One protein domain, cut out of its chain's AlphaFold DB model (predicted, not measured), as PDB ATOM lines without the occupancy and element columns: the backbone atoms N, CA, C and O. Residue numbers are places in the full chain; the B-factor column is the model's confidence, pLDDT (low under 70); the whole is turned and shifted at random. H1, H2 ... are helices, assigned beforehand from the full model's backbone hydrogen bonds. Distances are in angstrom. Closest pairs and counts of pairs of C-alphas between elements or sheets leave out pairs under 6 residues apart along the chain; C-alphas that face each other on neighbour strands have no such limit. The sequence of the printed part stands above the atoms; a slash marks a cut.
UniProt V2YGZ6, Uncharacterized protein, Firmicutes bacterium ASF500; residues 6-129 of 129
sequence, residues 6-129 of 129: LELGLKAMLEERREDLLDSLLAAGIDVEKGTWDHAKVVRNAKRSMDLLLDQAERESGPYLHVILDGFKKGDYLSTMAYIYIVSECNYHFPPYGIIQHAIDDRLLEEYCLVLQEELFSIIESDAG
ATOM      1  N   LEU A   6     157.175 327.226 200.196       93.19
ATOM      2  CA  LEU A   6     158.481 327.879 200.147       93.19
ATOM      3  C   LEU A   6     159.397 327.356 201.257       93.19
ATOM      4  O   LEU A   6     160.547 327.017 200.998       93.19
ATOM      5  N   GLU A   7     158.872 327.219 202.475       96.12
ATOM      6  CA  GLU A   7     159.615 326.636 203.598       96.12
ATOM      7  C   GLU A   7     159.978 325.175 203.344       96.12
ATOM      8  O   GLU A   7     161.076 324.752 203.694       96.12
ATOM      9  N   LEU A   8     159.085 324.400 202.719       95.44
ATOM     10  CA  LEU A   8     159.396 323.030 202.308       95.44
ATOM     11  C   LEU A   8     160.526 323.000 201.274       95.44
ATOM     12  O   LEU A   8     161.425 322.173 201.398       95.44
ATOM     13  N   GLY A   9     160.501 323.910 200.296       94.50
ATOM     14  CA  GLY A   9     161.565 324.049 199.303       94.50
ATOM     15  C   GLY A   9     162.912 324.393 199.937       94.50
ATOM     16  O   GLY A   9     163.908 323.735 199.643       94.50
ATOM     17  N   LEU A  10     162.933 325.358 200.862       96.56
ATOM     18  CA  LEU A  10     164.139 325.699 201.615       96.56
ATOM     19  C   LEU A  10     164.648 324.491 202.411       96.56
ATOM     20  O   LEU A  10     165.815 324.140 202.291       96.56
ATOM     21  N   LYS A  11     163.785 323.822 203.187       96.75
ATOM     22  CA  LYS A  11     164.179 322.657 203.998       96.75
ATOM     23  C   LYS A  11     164.747 321.520 203.155       96.75
ATOM     24  O   LYS A  11     165.736 320.918 203.556       96.75
ATOM     25  N   ALA A  12     164.144 321.240 202.001       96.12
ATOM     26  CA  ALA A  12     164.652 320.226 201.084       96.12
ATOM     27  C   ALA A  12     166.062 320.576 200.582       96.12
ATOM     28  O   ALA A  12     166.939 319.720 200.608       96.12
ATOM     29  N   MET A  13     166.297 321.838 200.204       95.31
ATOM     30  CA  MET A  13     167.616 322.305 199.767       95.31
ATOM     31  C   MET A  13     168.653 322.257 200.899       95.31
ATOM     32  O   MET A  13     169.776 321.806 200.678       95.31
ATOM     33  N   LEU A  14     168.283 322.674 202.116       97.06
ATOM     34  CA  LEU A  14     169.175 322.616 203.279       97.06
ATOM     35  C   LEU A  14     169.596 321.180 203.600       97.06
ATOM     36  O   LEU A  14     170.750 320.958 203.947       97.06
ATOM     37  N   GLU A  15     168.683 320.216 203.461       97.62
ATOM     38  CA  GLU A  15     168.989 318.798 203.660       97.62
ATOM     39  C   GLU A  15     169.881 318.248 202.539       97.62
ATOM     40  O   GLU A  15     170.882 317.593 202.811       97.62
ATOM     41  N   GLU A  16     169.573 318.563 201.277       97.00
ATOM     42  CA  GLU A  16     170.367 318.130 200.120       97.00
ATOM     43  C   GLU A  16     171.820 318.623 200.191       97.00
ATOM     44  O   GLU A  16     172.741 317.924 199.770       97.00
ATOM     45  N   ARG A  17     172.034 319.825 200.733       96.62
ATOM     46  CA  ARG A  17     173.351 320.472 200.833       96.62
ATOM     47  C   ARG A  17     173.923 320.456 202.246       96.62
ATOM     48  O   ARG A  17     174.885 321.170 202.513       96.62
ATOM     49  N   ARG A  18     173.355 319.656 203.151       96.88
ATOM     50  CA  ARG A  18     173.634 319.733 204.591       96.88
ATOM     51  C   ARG A  18     175.125 319.687 204.915       96.88
ATOM     52  O   ARG A  18     175.589 320.525 205.679       96.88
ATOM     53  N   GLU A  19     175.865 318.745 204.333       97.75
ATOM     54  CA  GLU A  19     177.307 318.589 204.578       97.75
ATOM     55  C   GLU A  19     178.097 319.836 204.146       97.75
ATOM     56  O   GLU A  19     178.797 320.423 204.968       97.75
ATOM     57  N   ASP A  20     177.893 320.320 202.915       97.38
ATOM     58  CA  ASP A  20     178.551 321.532 202.399       97.38
ATOM     59  C   ASP A  20     178.283 322.761 203.288       97.38
ATOM     60  O   ASP A  20     179.163 323.589 203.540       97.38
ATOM     61  N   LEU A  21     177.034 322.910 203.740       97.38
ATOM     62  CA  LEU A  21     176.602 324.050 204.546       97.38
ATOM     63  C   LEU A  21     177.171 323.980 205.970       97.38
ATOM     64  O   LEU A  21     177.565 325.009 206.522       97.38
ATOM     65  N   LEU A  22     177.266 322.781 206.550       97.75
ATOM     66  CA  LEU A  22     177.925 322.567 207.837       97.75
ATOM     67  C   LEU A  22     179.425 322.841 207.759       97.75
ATOM     68  O   LEU A  22     179.950 323.527 208.634       97.75
ATOM     69  N   ASP A  23     180.097 322.388 206.703       97.88
ATOM     70  CA  ASP A  23     181.518 322.669 206.483       97.88
ATOM     71  C   ASP A  23     181.773 324.175 206.326       97.88
ATOM     72  O   ASP A  23     182.719 324.720 206.903       97.88
ATOM     73  N   SER A  24     180.896 324.875 205.600       96.25
ATOM     74  CA  SER A  24     180.929 326.335 205.452       96.25
ATOM     75  C   SER A  24     180.775 327.058 206.798       96.25
ATOM     76  O   SER A  24     181.575 327.941 207.133       96.25
ATOM     77  N   LEU A  25     179.788 326.664 207.609       97.25
ATOM     78  CA  LEU A  25     179.567 327.219 208.948       97.25
ATOM     79  C   LEU A  25     180.741 326.921 209.886       97.25
ATOM     80  O   LEU A  25     181.223 327.822 210.582       97.25
ATOM     81  N   LEU A  26     181.273 325.700 209.848       97.38
ATOM     82  CA  LEU A  26     182.419 325.292 210.651       97.38
ATOM     83  C   LEU A  26     183.673 326.093 210.284       97.38
ATOM     84  O   LEU A  26     184.385 326.560 211.174       97.38
ATOM     85  N   ALA A  27     183.910 326.338 208.990       95.81
ATOM     86  CA  ALA A  27     184.984 327.210 208.518       95.81
ATOM     87  C   ALA A  27     184.824 328.660 209.017       95.81
ATOM     88  O   ALA A  27     185.817 329.358 209.243       95.81
ATOM     89  N   ALA A  28     183.587 329.108 209.251       93.94
ATOM     90  CA  ALA A  28     183.282 330.391 209.879       93.94
ATOM     91  C   ALA A  28     183.347 330.361 211.425       93.94
ATOM     92  O   ALA A  28     183.204 331.404 212.074       93.94
ATOM     93  N   GLY A  29     183.627 329.199 212.023       95.38
ATOM     94  CA  GLY A  29     183.721 328.991 213.467       95.38
ATOM     95  C   GLY A  29     182.381 328.723 214.158       95.38
ATOM     96  O   GLY A  29     182.289 328.943 215.363       95.38
ATOM     97  N   ILE A  30     181.364 328.291 213.410       97.62
ATOM     98  CA  ILE A  30     180.042 327.907 213.910       97.62
ATOM     99  C   ILE A  30     179.915 326.385 213.787       97.62
ATOM    100  O   ILE A  30     179.652 325.859 212.710       97.62
ATOM    101  N   ASP A  31     180.126 325.664 214.889       97.56
ATOM    102  CA  ASP A  31     179.983 324.206 214.931       97.56
ATOM    103  C   ASP A  31     178.542 323.853 215.325       97.56
ATOM    104  O   ASP A  31     178.201 323.767 216.510       97.56
ATOM    105  N   VAL A  32     177.675 323.705 214.319       96.94
ATOM    106  CA  VAL A  32     176.248 323.409 214.525       96.94
ATOM    107  C   VAL A  32     176.047 322.039 215.161       96.94
ATOM    108  O   VAL A  32     175.242 321.900 216.077       96.94
ATOM    109  N   GLU A  33     176.814 321.034 214.735       96.38
ATOM    110  CA  GLU A  33     176.667 319.660 215.227       96.38
ATOM    111  C   GLU A  33     177.013 319.537 216.710       96.38
ATOM    112  O   GLU A  33     176.366 318.787 217.443       96.38
ATOM    113  N   LYS A  34     177.996 320.313 217.184       95.94
ATOM    114  CA  LYS A  34     178.313 320.407 218.614       95.94
ATOM    115  C   LYS A  34     177.521 321.489 219.342       95.94
ATOM    116  O   LYS A  34     177.756 321.702 220.532       95.94
ATOM    117  N   GLY A  35     176.634 322.219 218.666       93.56
ATOM    118  CA  GLY A  35     175.906 323.336 219.266       93.56
ATOM    119  C   GLY A  35     176.826 324.439 219.802       93.56
ATOM    120  O   GLY A  35     176.484 325.079 220.799       93.56
ATOM    121  N   THR A  36     178.019 324.602 219.219       93.56
ATOM    122  CA  THR A  36     179.102 325.433 219.754       93.56
ATOM    123  C   THR A  36     179.433 326.577 218.798       93.56
ATOM    124  O   THR A  36     180.073 326.392 217.765       93.56
ATOM    125  N   TRP A  37     179.030 327.786 219.172       96.19
ATOM    126  CA  TRP A  37     179.421 329.035 218.526       96.19
ATOM    127  C   TRP A  37     179.394 330.161 219.559       96.19
ATOM    128  O   TRP A  37     178.699 330.065 220.571       96.19
ATOM    129  N   ASP A  38     180.178 331.211 219.322       93.69
ATOM    130  CA  ASP A  38     180.081 332.447 220.092       93.69
ATOM    131  C   ASP A  38     179.350 333.524 219.284       93.69
ATOM    132  O   ASP A  38     179.329 333.512 218.049       93.69
ATOM    133  N   HIS A  39     178.781 334.483 220.008       95.38
ATOM    134  CA  HIS A  39     178.026 335.582 219.423       95.38
ATOM    135  C   HIS A  39     178.845 336.401 218.411       95.38
ATOM    136  O   HIS A  39     178.334 336.835 217.382       95.38
ATOM    137  N   ALA A  40     180.154 336.570 218.634       96.69
ATOM    138  CA  ALA A  40     181.005 337.338 217.730       96.69
ATOM    139  C   ALA A  40     181.192 336.649 216.365       96.69
ATOM    140  O   ALA A  40     181.414 337.331 215.355       96.69
ATOM    141  N   LYS A  41     181.096 335.313 216.293       95.94
ATOM    142  CA  LYS A  41     181.053 334.575 215.016       95.94
ATOM    143  C   LYS A  41     179.757 334.831 214.266       95.94
ATOM    144  O   LYS A  41     179.813 335.073 213.058       95.94
ATOM    145  N   VAL A  42     178.628 334.823 214.969       96.94
ATOM    146  CA  VAL A  42     177.312 335.101 214.379       96.94
ATOM    147  C   VAL A  42     177.268 336.530 213.839       96.94
ATOM    148  O   VAL A  42     176.960 336.719 212.666       96.94
ATOM    149  N   VAL A  43     177.737 337.514 214.617       96.12
ATOM    150  CA  VAL A  43     177.866 338.919 214.180       96.12
ATOM    151  C   VAL A  43     178.709 339.061 212.921       96.12
ATOM    152  O   VAL A  43     178.333 339.766 211.986       96.12
ATOM    153  N   ARG A  44     179.848 338.371 212.847       95.12
ATOM    154  CA  ARG A  44     180.697 338.418 211.651       95.12
ATOM    155  C   ARG A  44     179.990 337.861 210.414       95.12
ATOM    156  O   ARG A  44     180.160 338.417 209.332       95.12
ATOM    157  N   ASN A  45     179.240 336.770 210.567       95.25
ATOM    158  CA  ASN A  45     178.479 336.186 209.465       95.25
ATOM    159  C   ASN A  45     177.339 337.113 209.042       95.25
ATOM    160  O   ASN A  45     177.212 337.386 207.855       95.25
ATOM    161  N   ALA A  46     176.587 337.665 209.995       95.69
ATOM    162  CA  ALA A  46     175.515 338.619 209.729       95.69
ATOM    163  C   ALA A  46     176.013 339.844 208.948       95.69
ATOM    164  O   ALA A  46     175.431 340.176 207.922       95.69
ATOM    165  N   LYS A  47     177.146 340.444 209.337       93.88
ATOM    166  CA  LYS A  47     177.751 341.568 208.597       93.88
ATOM    167  C   LYS A  47     178.100 341.212 207.157       93.88
ATOM    168  O   LYS A  47     177.744 341.935 206.239       93.88
ATOM    169  N   ARG A  48     178.750 340.065 206.946       91.69
ATOM    170  CA  ARG A  48     179.087 339.602 205.592       91.69
ATOM    171  C   ARG A  48     177.835 339.343 204.751       91.69
ATOM    172  O   ARG A  48     177.828 339.597 203.553       91.69
ATOM    173  N   SER A  49     176.794 338.803 205.370       92.62
ATOM    174  CA  SER A  49     175.518 338.530 204.718       92.62
ATOM    175  C   SER A  49     174.709 339.784 204.419       92.62
ATOM    176  O   SER A  49     173.992 339.809 203.425       92.62
ATOM    177  N   MET A  50     174.823 340.816 205.250       92.12
ATOM    178  CA  MET A  50     174.219 342.120 205.010       92.12
ATOM    179  C   MET A  50     174.745 342.728 203.709       92.12
ATOM    180  O   MET A  50     173.935 343.124 202.879       92.12
ATOM    181  N   ASP A  51     176.064 342.709 203.490       88.31
ATOM    182  CA  ASP A  51     176.663 343.190 202.236       88.31
ATOM    183  C   ASP A  51     176.067 342.451 201.022       88.31
ATOM    184  O   ASP A  51     175.633 343.069 200.055       88.31
ATOM    185  N   LEU A  52     175.941 341.119 201.112       87.31
ATOM    186  CA  LEU A  52     175.328 340.297 200.060       87.31
ATOM    187  C   LEU A  52     173.842 340.626 199.835       87.31
ATOM    188  O   LEU A  52     173.379 340.611 198.696       87.31
ATOM    189  N   LEU A  53     173.089 340.899 200.905       89.44
ATOM    190  CA  LEU A  53     171.674 341.270 200.814       89.44
ATOM    191  C   LEU A  53     171.477 342.631 200.165       89.44
ATOM    192  O   LEU A  53     170.541 342.778 199.382       89.44
ATOM    193  N   LEU A  54     172.320 343.609 200.491       88.12
ATOM    194  CA  LEU A  54     172.259 344.945 199.903       88.12
ATOM    195  C   LEU A  54     172.633 344.894 198.418       88.12
ATOM    196  O   LEU A  54     171.861 345.378 197.593       88.12
ATOM    197  N   ASP A  55     173.715 344.193 198.065       85.50
ATOM    198  CA  ASP A  55     174.111 343.949 196.671       85.50
ATOM    199  C   ASP A  55     172.996 343.266 195.864       85.50
ATOM    200  O   ASP A  55     172.798 343.548 194.677       85.50
ATOM    201  N   GLN A  56     172.265 342.334 196.487       84.75
ATOM    202  CA  GLN A  56     171.108 341.704 195.862       84.75
ATOM    203  C   GLN A  56     169.938 342.688 195.756       84.75
ATOM    204  O   GLN A  56     169.342 342.802 194.690       84.75
ATOM    205  N   ALA A  57     169.638 343.447 196.809       85.88
ATOM    206  CA  ALA A  57     168.558 344.429 196.815       85.88
ATOM    207  C   ALA A  57     168.721 345.517 195.742       85.88
ATOM    208  O   ALA A  57     167.714 345.973 195.210       85.88
ATOM    209  N   GLU A  58     169.951 345.895 195.378       85.00
ATOM    210  CA  GLU A  58     170.214 346.811 194.255       85.00
ATOM    211  C   GLU A  58     169.791 346.240 192.893       85.00
ATOM    212  O   GLU A  58     169.438 346.985 191.976       85.00
ATOM    213  N   ARG A  59     169.850 344.913 192.739       81.12
ATOM    214  CA  ARG A  59     169.499 344.200 191.500       81.12
ATOM    215  C   ARG A  59     168.027 343.822 191.454       81.12
ATOM    216  O   ARG A  59     167.455 343.692 190.373       81.12
ATOM    217  N   GLU A  60     167.438 343.617 192.623       80.88
ATOM    218  CA  GLU A  60     166.046 343.245 192.786       80.88
ATOM    219  C   GLU A  60     165.117 344.462 192.792       80.88
ATOM    220  O   GLU A  60     165.499 345.606 193.019       80.88
ATOM    221  N   SER A  61     163.833 344.218 192.534       69.31
ATOM    222  CA  SER A  61     162.823 345.274 192.633       69.31
ATOM    223  C   SER A  61     162.680 345.800 194.074       69.31
ATOM    224  O   SER A  61     162.850 345.053 195.038       69.31
ATOM    225  N   GLY A  62     162.254 347.062 194.226       69.75
ATOM    226  CA  GLY A  62     162.090 347.739 195.526       69.75
ATOM    227  C   GLY A  62     161.366 346.969 196.657       69.75
ATOM    228  O   GLY A  62     161.712 347.180 197.818       69.75
ATOM    229  N   PRO A  63     160.402 346.059 196.396       84.62
ATOM    230  CA  PRO A  63     159.787 345.237 197.440       84.62
ATOM    231  C   PRO A  63     160.719 344.242 198.150       84.62
ATOM    232  O   PRO A  63     160.378 343.824 199.253       84.62
ATOM    233  N   TYR A  64     161.857 343.852 197.562       89.75
ATOM    234  CA  TYR A  64     162.694 342.757 198.077       89.75
ATOM    235  C   TYR A  64     163.161 342.993 199.517       89.75
ATOM    236  O   TYR A  64     162.829 342.224 200.423       89.75
ATOM    237  N   LEU A  65     163.859 344.107 199.751       89.38
ATOM    238  CA  LEU A  65     164.354 344.449 201.080       89.38
ATOM    239  C   LEU A  65     163.199 344.715 202.054       89.38
ATOM    240  O   LEU A  65     163.259 344.309 203.209       89.38
ATOM    241  N   HIS A  66     162.106 345.329 201.588       89.69
ATOM    242  CA  HIS A  66     160.942 345.608 202.432       89.69
ATOM    243  C   HIS A  66     160.310 344.331 203.005       89.69
ATOM    244  O   HIS A  66     159.999 344.289 204.195       89.69
ATOM    245  N   VAL A  67     160.162 343.285 202.185       92.88
ATOM    246  CA  VAL A  67     159.628 341.984 202.621       92.88
ATOM    247  C   VAL A  67     160.547 341.332 203.655       92.88
ATOM    248  O   VAL A  67     160.059 340.809 204.654       92.88
ATOM    249  N   ILE A  68     161.867 341.407 203.458       93.31
ATOM    250  CA  ILE A  68     162.851 340.855 204.402       93.31
ATOM    251  C   ILE A  68     162.759 341.560 205.759       93.31
ATOM    252  O   ILE A  68     162.657 340.904 206.795       93.31
ATOM    253  N   LEU A  69     162.740 342.894 205.760       92.06
ATOM    254  CA  LEU A  69     162.657 343.678 206.995       92.06
ATOM    255  C   LEU A  69     161.336 343.452 207.741       92.06
ATOM    256  O   LEU A  69     161.328 343.415 208.970       92.06
ATOM    257  N   ASP A  70     160.218 343.319 207.024       94.06
ATOM    258  CA  ASP A  70     158.917 343.004 207.625       94.06
ATOM    259  C   ASP A  70     158.908 341.598 208.248       94.06
ATOM    260  O   ASP A  70     158.423 341.424 209.366       94.06
ATOM    261  N   GLY A  71     159.518 340.619 207.573       95.19
ATOM    262  CA  GLY A  71     159.690 339.264 208.092       95.19
ATOM    263  C   GLY A  71     160.523 339.216 209.376       95.19
ATOM    264  O   GLY A  71     160.106 338.596 210.356       95.19
ATOM    265  N   PHE A  72     161.642 339.946 209.427       94.69
ATOM    266  CA  PHE A  72     162.458 340.064 210.642       94.69
ATOM    267  C   PHE A  72     161.689 340.708 211.802       94.69
ATOM    268  O   PHE A  72     161.638 340.134 212.887       94.69
ATOM    269  N   LYS A  73     160.969 341.815 211.564       93.81
ATOM    270  CA  LYS A  73     160.137 342.473 212.596       93.81
ATOM    271  C   LYS A  73     159.066 341.558 213.193       93.81
ATOM    272  O   LYS A  73     158.681 341.750 214.344       93.81
ATOM    273  N   LYS A  74     158.556 340.605 212.411       95.12
ATOM    274  CA  LYS A  74     157.523 339.647 212.834       95.12
ATOM    275  C   LYS A  74     158.087 338.391 213.498       95.12
ATOM    276  O   LYS A  74     157.314 337.639 214.083       95.12
ATOM    277  N   GLY A  75     159.401 338.172 213.433       95.44
ATOM    278  CA  GLY A  75     160.027 336.920 213.862       95.44
ATOM    279  C   GLY A  75     159.803 335.757 212.888       95.44
ATOM    280  O   GLY A  75     160.007 334.600 213.251       95.44
ATOM    281  N   ASP A  76     159.403 336.034 211.643       95.88
ATOM    282  CA  ASP A  76     159.106 335.029 210.614       95.88
ATOM    283  C   ASP A  76     160.399 334.560 209.911       95.88
ATOM    284  O   ASP A  76     160.522 334.589 208.683       95.88
ATOM    285  N   TYR A  77     161.417 334.166 210.683       97.06
ATOM    286  CA  TYR A  77     162.788 333.984 210.187       97.06
ATOM    287  C   TYR A  77     162.917 332.910 209.109       97.06
ATOM    288  O   TYR A  77     163.494 333.162 208.053       97.06
ATOM    289  N   LEU A  78     162.341 331.726 209.327       97.12
ATOM    290  CA  LEU A  78     162.410 330.646 208.342       97.12
ATOM    291  C   LEU A  78     161.691 331.030 207.043       97.12
ATOM    292  O   LEU A  78     162.210 330.792 205.953       97.12
ATOM    293  N   SER A  79     160.517 331.655 207.149       96.94
ATOM    294  CA  SER A  79     159.762 332.141 205.992       96.94
ATOM    295  C   SER A  79     160.534 333.235 205.247       96.94
ATOM    296  O   SER A  79     160.532 333.261 204.017       96.94
ATOM    297  N   THR A  80     161.255 334.091 205.977       96.25
ATOM    298  CA  THR A  80     162.130 335.129 205.415       96.25
ATOM    299  C   THR A  80     163.309 334.516 204.660       96.25
ATOM    300  O   THR A  80     163.573 334.901 203.521       96.25
ATOM    301  N   MET A  81     163.969 333.498 205.222       96.62
ATOM    302  CA  MET A  81     165.033 332.763 204.524       96.62
ATOM    303  C   MET A  81     164.508 332.042 203.282       96.62
ATOM    304  O   MET A  81     165.175 332.026 202.248       96.62
ATOM    305  N   ALA A  82     163.297 331.487 203.351       96.38
ATOM    306  CA  ALA A  82     162.669 330.824 202.215       96.38
ATOM    307  C   ALA A  82     162.338 331.819 201.093       96.38
ATOM    308  O   ALA A  82     162.498 331.491 199.918       96.38
ATOM    309  N   TYR A  83     161.925 333.039 201.448       94.50
ATOM    310  CA  TYR A  83     161.734 334.133 200.500       94.50
ATOM    311  C   TYR A  83     163.053 334.554 199.834       94.50
ATOM    312  O   TYR A  83     163.122 334.620 198.609       94.50
ATOM    313  N   ILE A  84     164.115 334.770 200.616       93.50
ATOM    314  CA  ILE A  84     165.453 335.106 200.097       93.50
ATOM    315  C   ILE A  84     165.934 334.031 199.109       93.50
ATOM    316  O   ILE A  84     166.383 334.349 198.008       93.50
ATOM    317  N   TYR A  85     165.789 332.758 199.487       93.50
ATOM    318  CA  TYR A  85     166.144 331.617 198.650       93.50
ATOM    319  C   TYR A  85     165.363 331.595 197.330       93.50
ATOM    320  O   TYR A  85     165.972 331.552 196.263       93.50
ATOM    321  N   ILE A  86     164.026 331.658 197.383       91.31
ATOM    322  CA  ILE A  86     163.208 331.495 196.175       91.31
ATOM    323  C   ILE A  86     163.369 332.663 195.204       91.31
ATOM    324  O   ILE A  86     163.368 332.446 193.997       91.31
ATOM    325  N   VAL A  87     163.546 333.893 195.704       90.38
ATOM    326  CA  VAL A  87     163.816 335.049 194.839       90.38
ATOM    327  C   VAL A  87     165.138 334.853 194.096       90.38
ATOM    328  O   VAL A  87     165.183 335.040 192.883       90.38
ATOM    329  N   SER A  88     166.187 334.397 194.789       87.44
ATOM    330  CA  SER A  88     167.474 334.097 194.150       87.44
ATOM    331  C   SER A  88     167.349 333.038 193.052       87.44
ATOM    332  O   SER A  88     167.830 333.247 191.938       87.44
ATOM    333  N   GLU A  89     166.662 331.931 193.346       87.38
ATOM    334  CA  GLU A  89     166.429 330.843 192.388       87.38
ATOM    335  C   GLU A  89     165.636 331.320 191.162       87.38
ATOM    336  O   GLU A  89     165.997 331.026 190.021       87.38
ATOM    337  N   CYS A  90     164.572 332.103 191.376       86.38
ATOM    338  CA  CYS A  90     163.746 332.636 190.291       86.38
ATOM    339  C   CYS A  90     164.507 333.601 189.377       86.38
ATOM    340  O   CYS A  90     164.188 333.689 188.192       86.38
ATOM    341  N   ASN A  91     165.519 334.289 189.900       82.88
ATOM    342  CA  ASN A  91     166.327 335.231 189.136       82.88
ATOM    343  C   ASN A  91     167.598 334.603 188.546       82.88
ATOM    344  O   ASN A  91     168.483 335.335 188.110       82.88
ATOM    345  N   TYR A  92     167.683 333.265 188.497       64.19
ATOM    346  CA  TYR A  92     168.822 332.496 187.971       64.19
ATOM    347  C   TYR A  92     170.158 332.792 188.671       64.19
ATOM    348  O   TYR A  92     171.229 332.646 188.075       64.19
ATOM    349  N   HIS A  93     170.109 333.206 189.937       68.94
ATOM    350  CA  HIS A  93     171.298 333.418 190.753       68.94
ATOM    351  C   HIS A  93     171.590 332.175 191.588       68.94
ATOM    352  O   HIS A  93     170.678 331.465 192.005       68.94
ATOM    353  N   PHE A  94     172.871 331.938 191.876       76.75
ATOM    354  CA  PHE A  94     173.249 330.940 192.872       76.75
ATOM    355  C   PHE A  94     172.547 331.251 194.196       76.75
ATOM    356  O   PHE A  94     172.569 332.416 194.601       76.75
ATOM    357  N   PRO A  95     171.974 330.247 194.887       80.62
ATOM    358  CA  PRO A  95     171.380 330.463 196.193       80.62
ATOM    359  C   PRO A  95     172.355 331.201 197.107       80.62
ATOM    360  O   PRO A  95     173.551 330.875 197.113       80.62
ATOM    361  N   PRO A  96     171.883 332.160 197.917       87.62
ATOM    362  CA  PRO A  96     172.744 332.889 198.826       87.62
ATOM    363  C   PRO A  96     173.070 332.003 200.034       87.62
ATOM    364  O   PRO A  96     172.583 332.227 201.143       87.62
ATOM    365  N   TYR A  97     173.894 330.970 199.821       90.44
ATOM    366  CA  TYR A  97     174.229 329.950 200.816       90.44
ATOM    367  C   TYR A  97     174.772 330.567 202.102       90.44
ATOM    368  O   TYR A  97     174.352 330.170 203.180       90.44
ATOM    369  N   GLY A  98     175.601 331.612 201.998       90.38
ATOM    370  CA  GLY A  98     176.120 332.341 203.160       90.38
ATOM    371  C   GLY A  98     175.039 332.965 204.051       90.38
ATOM    372  O   GLY A  98     175.288 333.207 205.225       90.38
ATOM    373  N   ILE A  99     173.831 333.176 203.523       93.94
ATOM    374  CA  ILE A  99     172.678 333.685 204.265       93.94
ATOM    375  C   ILE A  99     171.845 332.511 204.781       93.94
ATOM    376  O   ILE A  99     171.675 332.351 205.989       93.94
ATOM    377  N   ILE A 100     171.360 331.670 203.866       95.44
ATOM    378  CA  ILE A 100     170.339 330.655 204.163       95.44
ATOM    379  C   ILE A 100     170.877 329.459 204.954       95.44
ATOM    380  O   ILE A 100     170.088 328.771 205.595       95.44
ATOM    381  N   GLN A 101     172.197 329.230 204.982       96.69
ATOM    382  CA  GLN A 101     172.819 328.149 205.763       96.69
ATOM    383  C   GLN A 101     172.476 328.199 207.259       96.69
ATOM    384  O   GLN A 101     172.408 327.162 207.911       96.69
ATOM    385  N   HIS A 102     172.208 329.390 207.804       97.56
ATOM    386  CA  HIS A 102     171.870 329.563 209.218       97.56
ATOM    387  C   HIS A 102     170.515 328.941 209.587       97.56
ATOM    388  O   HIS A 102     170.270 328.693 210.759       97.56
ATOM    389  N   ALA A 103     169.665 328.628 208.601       97.75
ATOM    390  CA  ALA A 103     168.383 327.955 208.802       97.75
ATOM    391  C   ALA A 103     168.494 326.431 209.029       97.75
ATOM    392  O   ALA A 103     167.468 325.768 209.156       97.75
ATOM    393  N   ILE A 104     169.710 325.866 209.076       97.06
ATOM    394  CA  ILE A 104     169.938 324.455 209.444       97.06
ATOM    395  C   ILE A 104     169.604 324.176 210.916       97.06
ATOM    396  O   ILE A 104     169.240 323.050 211.252       97.06
ATOM    397  N   ASP A 105     169.724 325.179 211.787       97.44
ATOM    398  CA  ASP A 105     169.441 325.069 213.217       97.44
ATOM    399  C   ASP A 105     168.594 326.258 213.682       97.44
ATOM    400  O   ASP A 105     168.923 327.409 213.401       97.44
ATOM    401  N   ASP A 106     167.504 325.985 214.400       96.56
ATOM    402  CA  ASP A 106     166.535 327.016 214.793       96.56
ATOM    403  C   ASP A 106     167.150 328.062 215.742       96.56
ATOM    404  O   ASP A 106     166.837 329.250 215.637       96.56
ATOM    405  N   ARG A 107     168.057 327.648 216.643       96.94
ATOM    406  CA  ARG A 107     168.711 328.554 217.602       96.94
ATOM    407  C   ARG A 107     169.721 329.450 216.893       96.94
ATOM    408  O   ARG A 107     169.797 330.641 217.188       96.94
ATOM    409  N   LEU A 108     170.489 328.883 215.964       98.06
ATOM    410  CA  LEU A 108     171.396 329.648 215.116       98.06
ATOM    411  C   LEU A 108     170.628 330.643 214.242       98.06
ATOM    412  O   LEU A 108     171.038 331.796 214.141       98.06
ATOM    413  N   LEU A 109     169.522 330.210 213.630       98.31
ATOM    414  CA  LEU A 109     168.695 331.046 212.768       98.31
ATOM    415  C   LEU A 109     168.160 332.266 213.516       98.31
ATOM    416  O   LEU A 109     168.261 333.381 213.004       98.31
ATOM    417  N   GLU A 110     167.603 332.057 214.709       97.62
ATOM    418  CA  GLU A 110     167.081 333.130 215.553       97.62
ATOM    419  C   GLU A 110     168.174 334.143 215.912       97.62
ATOM    420  O   GLU A 110     168.005 335.336 215.657       97.62
ATOM    421  N   GLU A 111     169.317 333.679 216.429       97.88
ATOM    422  CA  GLU A 111     170.428 334.563 216.797       97.88
ATOM    423  C   GLU A 111     170.949 335.341 215.582       97.88
ATOM    424  O   GLU A 111     171.135 336.557 215.638       97.88
ATOM    425  N   TYR A 112     171.138 334.652 214.460       98.00
ATOM    426  CA  TYR A 112     171.613 335.251 213.221       98.00
ATOM    427  C   TYR A 112     170.655 336.317 212.677       98.00
ATOM    428  O   TYR A 112     171.108 337.390 212.281       98.00
ATOM    429  N   CYS A 113     169.344 336.053 212.666       97.62
ATOM    430  CA  CYS A 113     168.362 337.004 212.143       97.62
ATOM    431  C   CYS A 113     168.239 338.248 213.018       97.62
ATOM    432  O   CYS A 113     168.125 339.344 212.475       97.62
ATOM    433  N   LEU A 114     168.307 338.095 214.344       96.75
ATOM    434  CA  LEU A 114     168.317 339.230 215.268       96.75
ATOM    435  C   LEU A 114     169.502 340.154 214.986       96.75
ATOM    436  O   LEU A 114     169.318 341.356 214.807       96.75
ATOM    437  N   VAL A 115     170.703 339.589 214.857       96.88
ATOM    438  CA  VAL A 115     171.900 340.387 214.573       96.88
ATOM    439  C   VAL A 115     171.837 341.016 213.183       96.88
ATOM    440  O   VAL A 115     172.135 342.195 213.016       96.88
ATOM    441  N   LEU A 116     171.422 340.258 212.169       95.94
ATOM    442  CA  LEU A 116     171.291 340.779 210.810       95.94
ATOM    443  C   LEU A 116     170.271 341.926 210.730       95.94
ATOM    444  O   LEU A 116     170.496 342.895 210.006       95.94
ATOM    445  N   GLN A 117     169.175 341.843 211.486       94.88
ATOM    446  CA  GLN A 117     168.187 342.912 211.598       94.88
ATOM    447  C   GLN A 117     168.790 344.184 212.211       94.88
ATOM    448  O   GLN A 117     168.549 345.273 211.688       94.88
ATOM    449  N   GLU A 118     169.557 344.064 213.298       93.12
ATOM    450  CA  GLU A 118     170.218 345.203 213.953       93.12
ATOM    451  C   GLU A 118     171.185 345.925 213.003       93.12
ATOM    452  O   GLU A 118     171.165 347.155 212.899       93.12
ATOM    453  N   GLU A 119     171.990 345.161 212.263       90.50
ATOM    454  CA  GLU A 119     172.946 345.702 211.295       90.50
ATOM    455  C   GLU A 119     172.223 346.398 210.124       90.50
ATOM    456  O   GLU A 119     172.546 347.537 209.785       90.50
ATOM    457  N   LEU A 120     171.173 345.778 209.564       88.50
ATOM    458  CA  LEU A 120     170.380 346.368 208.476       88.50
ATOM    459  C   LEU A 120     169.671 347.664 208.892       88.50
ATOM    460  O   LEU A 120     169.647 348.626 208.124       88.50
ATOM    461  N   PHE A 121     169.084 347.714 210.091       85.31
ATOM    462  CA  PHE A 121     168.416 348.927 210.571       85.31
ATOM    463  C   PHE A 121     169.394 350.064 210.834       85.31
ATOM    464  O   PHE A 121     169.081 351.203 210.496       85.31
ATOM    465  N   SER A 122     170.587 349.756 211.344       85.25
ATOM    466  CA  SER A 122     171.621 350.766 211.580       85.25
ATOM    467  C   SER A 122     172.013 351.501 210.291       85.25
ATOM    468  O   SER A 122     172.204 352.715 210.311       85.25
ATOM    469  N   ILE A 123     172.077 350.790 209.158       79.06
ATOM    470  CA  ILE A 123     172.367 351.393 207.847       79.06
ATOM    471  C   ILE A 123     171.197 352.244 207.357       79.06
ATOM    472  O   ILE A 123     171.389 353.402 206.991       79.06
ATOM    473  N   ILE A 124     169.976 351.704 207.395       74.50
ATOM    474  CA  ILE A 124     168.783 352.407 206.898       74.50
ATOM    475  C   ILE A 124     168.527 353.701 207.681       74.50
ATOM    476  O   ILE A 124     168.124 354.704 207.096       74.50
ATOM    477  N   GLU A 125     168.766 353.701 208.995       74.06
ATOM    478  CA  GLU A 125     168.674 354.911 209.818       74.06
ATOM    479  C   GLU A 125     169.776 355.925 209.484       74.06
ATOM    480  O   GLU A 125     169.517 357.129 209.523       74.06
ATOM    481  N   SER A 126     170.978 355.466 209.121       69.25
ATOM    482  CA  SER A 126     172.087 356.347 208.734       69.25
ATOM    483  C   SER A 126     171.916 356.993 207.355       69.25
ATOM    484  O   SER A 126     172.327 358.136 207.184       69.25
ATOM    485  N   ASP A 127     171.251 356.318 206.412       60.06
ATOM    486  CA  ASP A 127     170.954 356.849 205.071       60.06
ATOM    487  C   ASP A 127     169.780 357.848 205.061       60.06
ATOM    488  O   ASP A 127     169.573 358.574 204.087       60.06
ATOM    489  N   ALA A 128     168.984 357.888 206.134       59.38
ATOM    490  CA  ALA A 128     167.851 358.800 206.284       59.38
ATOM    491  C   ALA A 128     168.233 360.184 206.860       59.38
ATOM    492  O   ALA A 128     167.346 361.031 207.020       59.38
ATOM    493  N   GLY A 129     169.512 360.405 207.193       42.59
ATOM    494  CA  GLY A 129     170.065 361.656 207.736       42.59
ATOM    495  C   GLY A 129     170.901 362.437 206.731       42.59
ATOM    496  O   GLY A 129     170.844 363.687 206.797       42.59
TER     497      GLY A 129
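What this domain is: This is residues 6 to 129 of the 129 residues of an uncharacterized protein of Firmicutes bacterium ASF500 (UniProt V2YGZ6). What does a first look show? A compact cluster of crossed helices has the short H6 in its middle, with H1, H2, H3 and H5 packed round it. The long H7 crosses H3 and H4 on one side, H4 folds back along H5, and residues 124 to 129 stick out. How is it made up? The printed part has 124 residues with seven named helices, H1 to H7 in order, and no named strand; the class is all helix, with mostly crossed helix packing. It is compact, with a radius of gyration of the C-alphas of 13.8 A and spans of 43 by 31 by 23 A.

How they stand to each other: What do the first helices touch? H1, residues 6 to 16, touches H5, residues 77 to 90, about perpendicular at 81 degrees, with the closest C-alphas those of Glu 7 and Ala 82, 5.4 A apart. H2, residues 18 to 27, touches H6, residues 97 to 104, where the closest C-alphas, of Leu 21 and Gln 101, are 5.7 A apart. Which helix is the hub? H6 is the hub, touching five other helices. H3, residues 39 to 59, touches it with residues 45 to 49 alone, and the closest C-alphas, of Ser 49 and Ile 99, are 5.6 A apart. How do the later helices stand? H3 with residues 42 to 50 alone touches H7, residues 106 to 127, at a steep tilt of 57 degrees, the same way; the closest C-alphas, of Ala 46 and Leu 116, are 4.9 A apart. H4, residues 63 to 74, forms a hairpin with H5 at a shallow tilt of 16 degrees, opposite ways, with the closest C-alphas, of Gly 71 and Thr 80, 5.5 A apart. H6 and H7 touch only at the corner, closest at the C-alphas of His 102 and Leu 109, 5.0 A. What do the backbones show? Every O i to N i+4 pair is within hydrogen-bond range in H1, H2, H4, H5 and H7; in H3 it is 16 of 17, and in H6 1 of 4, beside 3 of 5 O i to N i+3 pairs.

Where its parts are: Where is the start? H1 begins at C-alpha 6, (158.481, 327.879, 200.147). Which helices are long? H7 measures 31.7 A, ending at C-alpha 127, (170.954, 356.849, 205.071); H3 measures 30.4 A and H5 20.0 A.

The domain as a whole: How large is it? The two C-alphas farthest apart, of Glu 16 and Gly 129, are 44.2 A apart. Is it whole and sure? The printed part has no cut, and the link from H2 to H3, 11 residues, is long. Residues 61 to 62, 92 to 93 and 126 to 129 have pLDDT under 70.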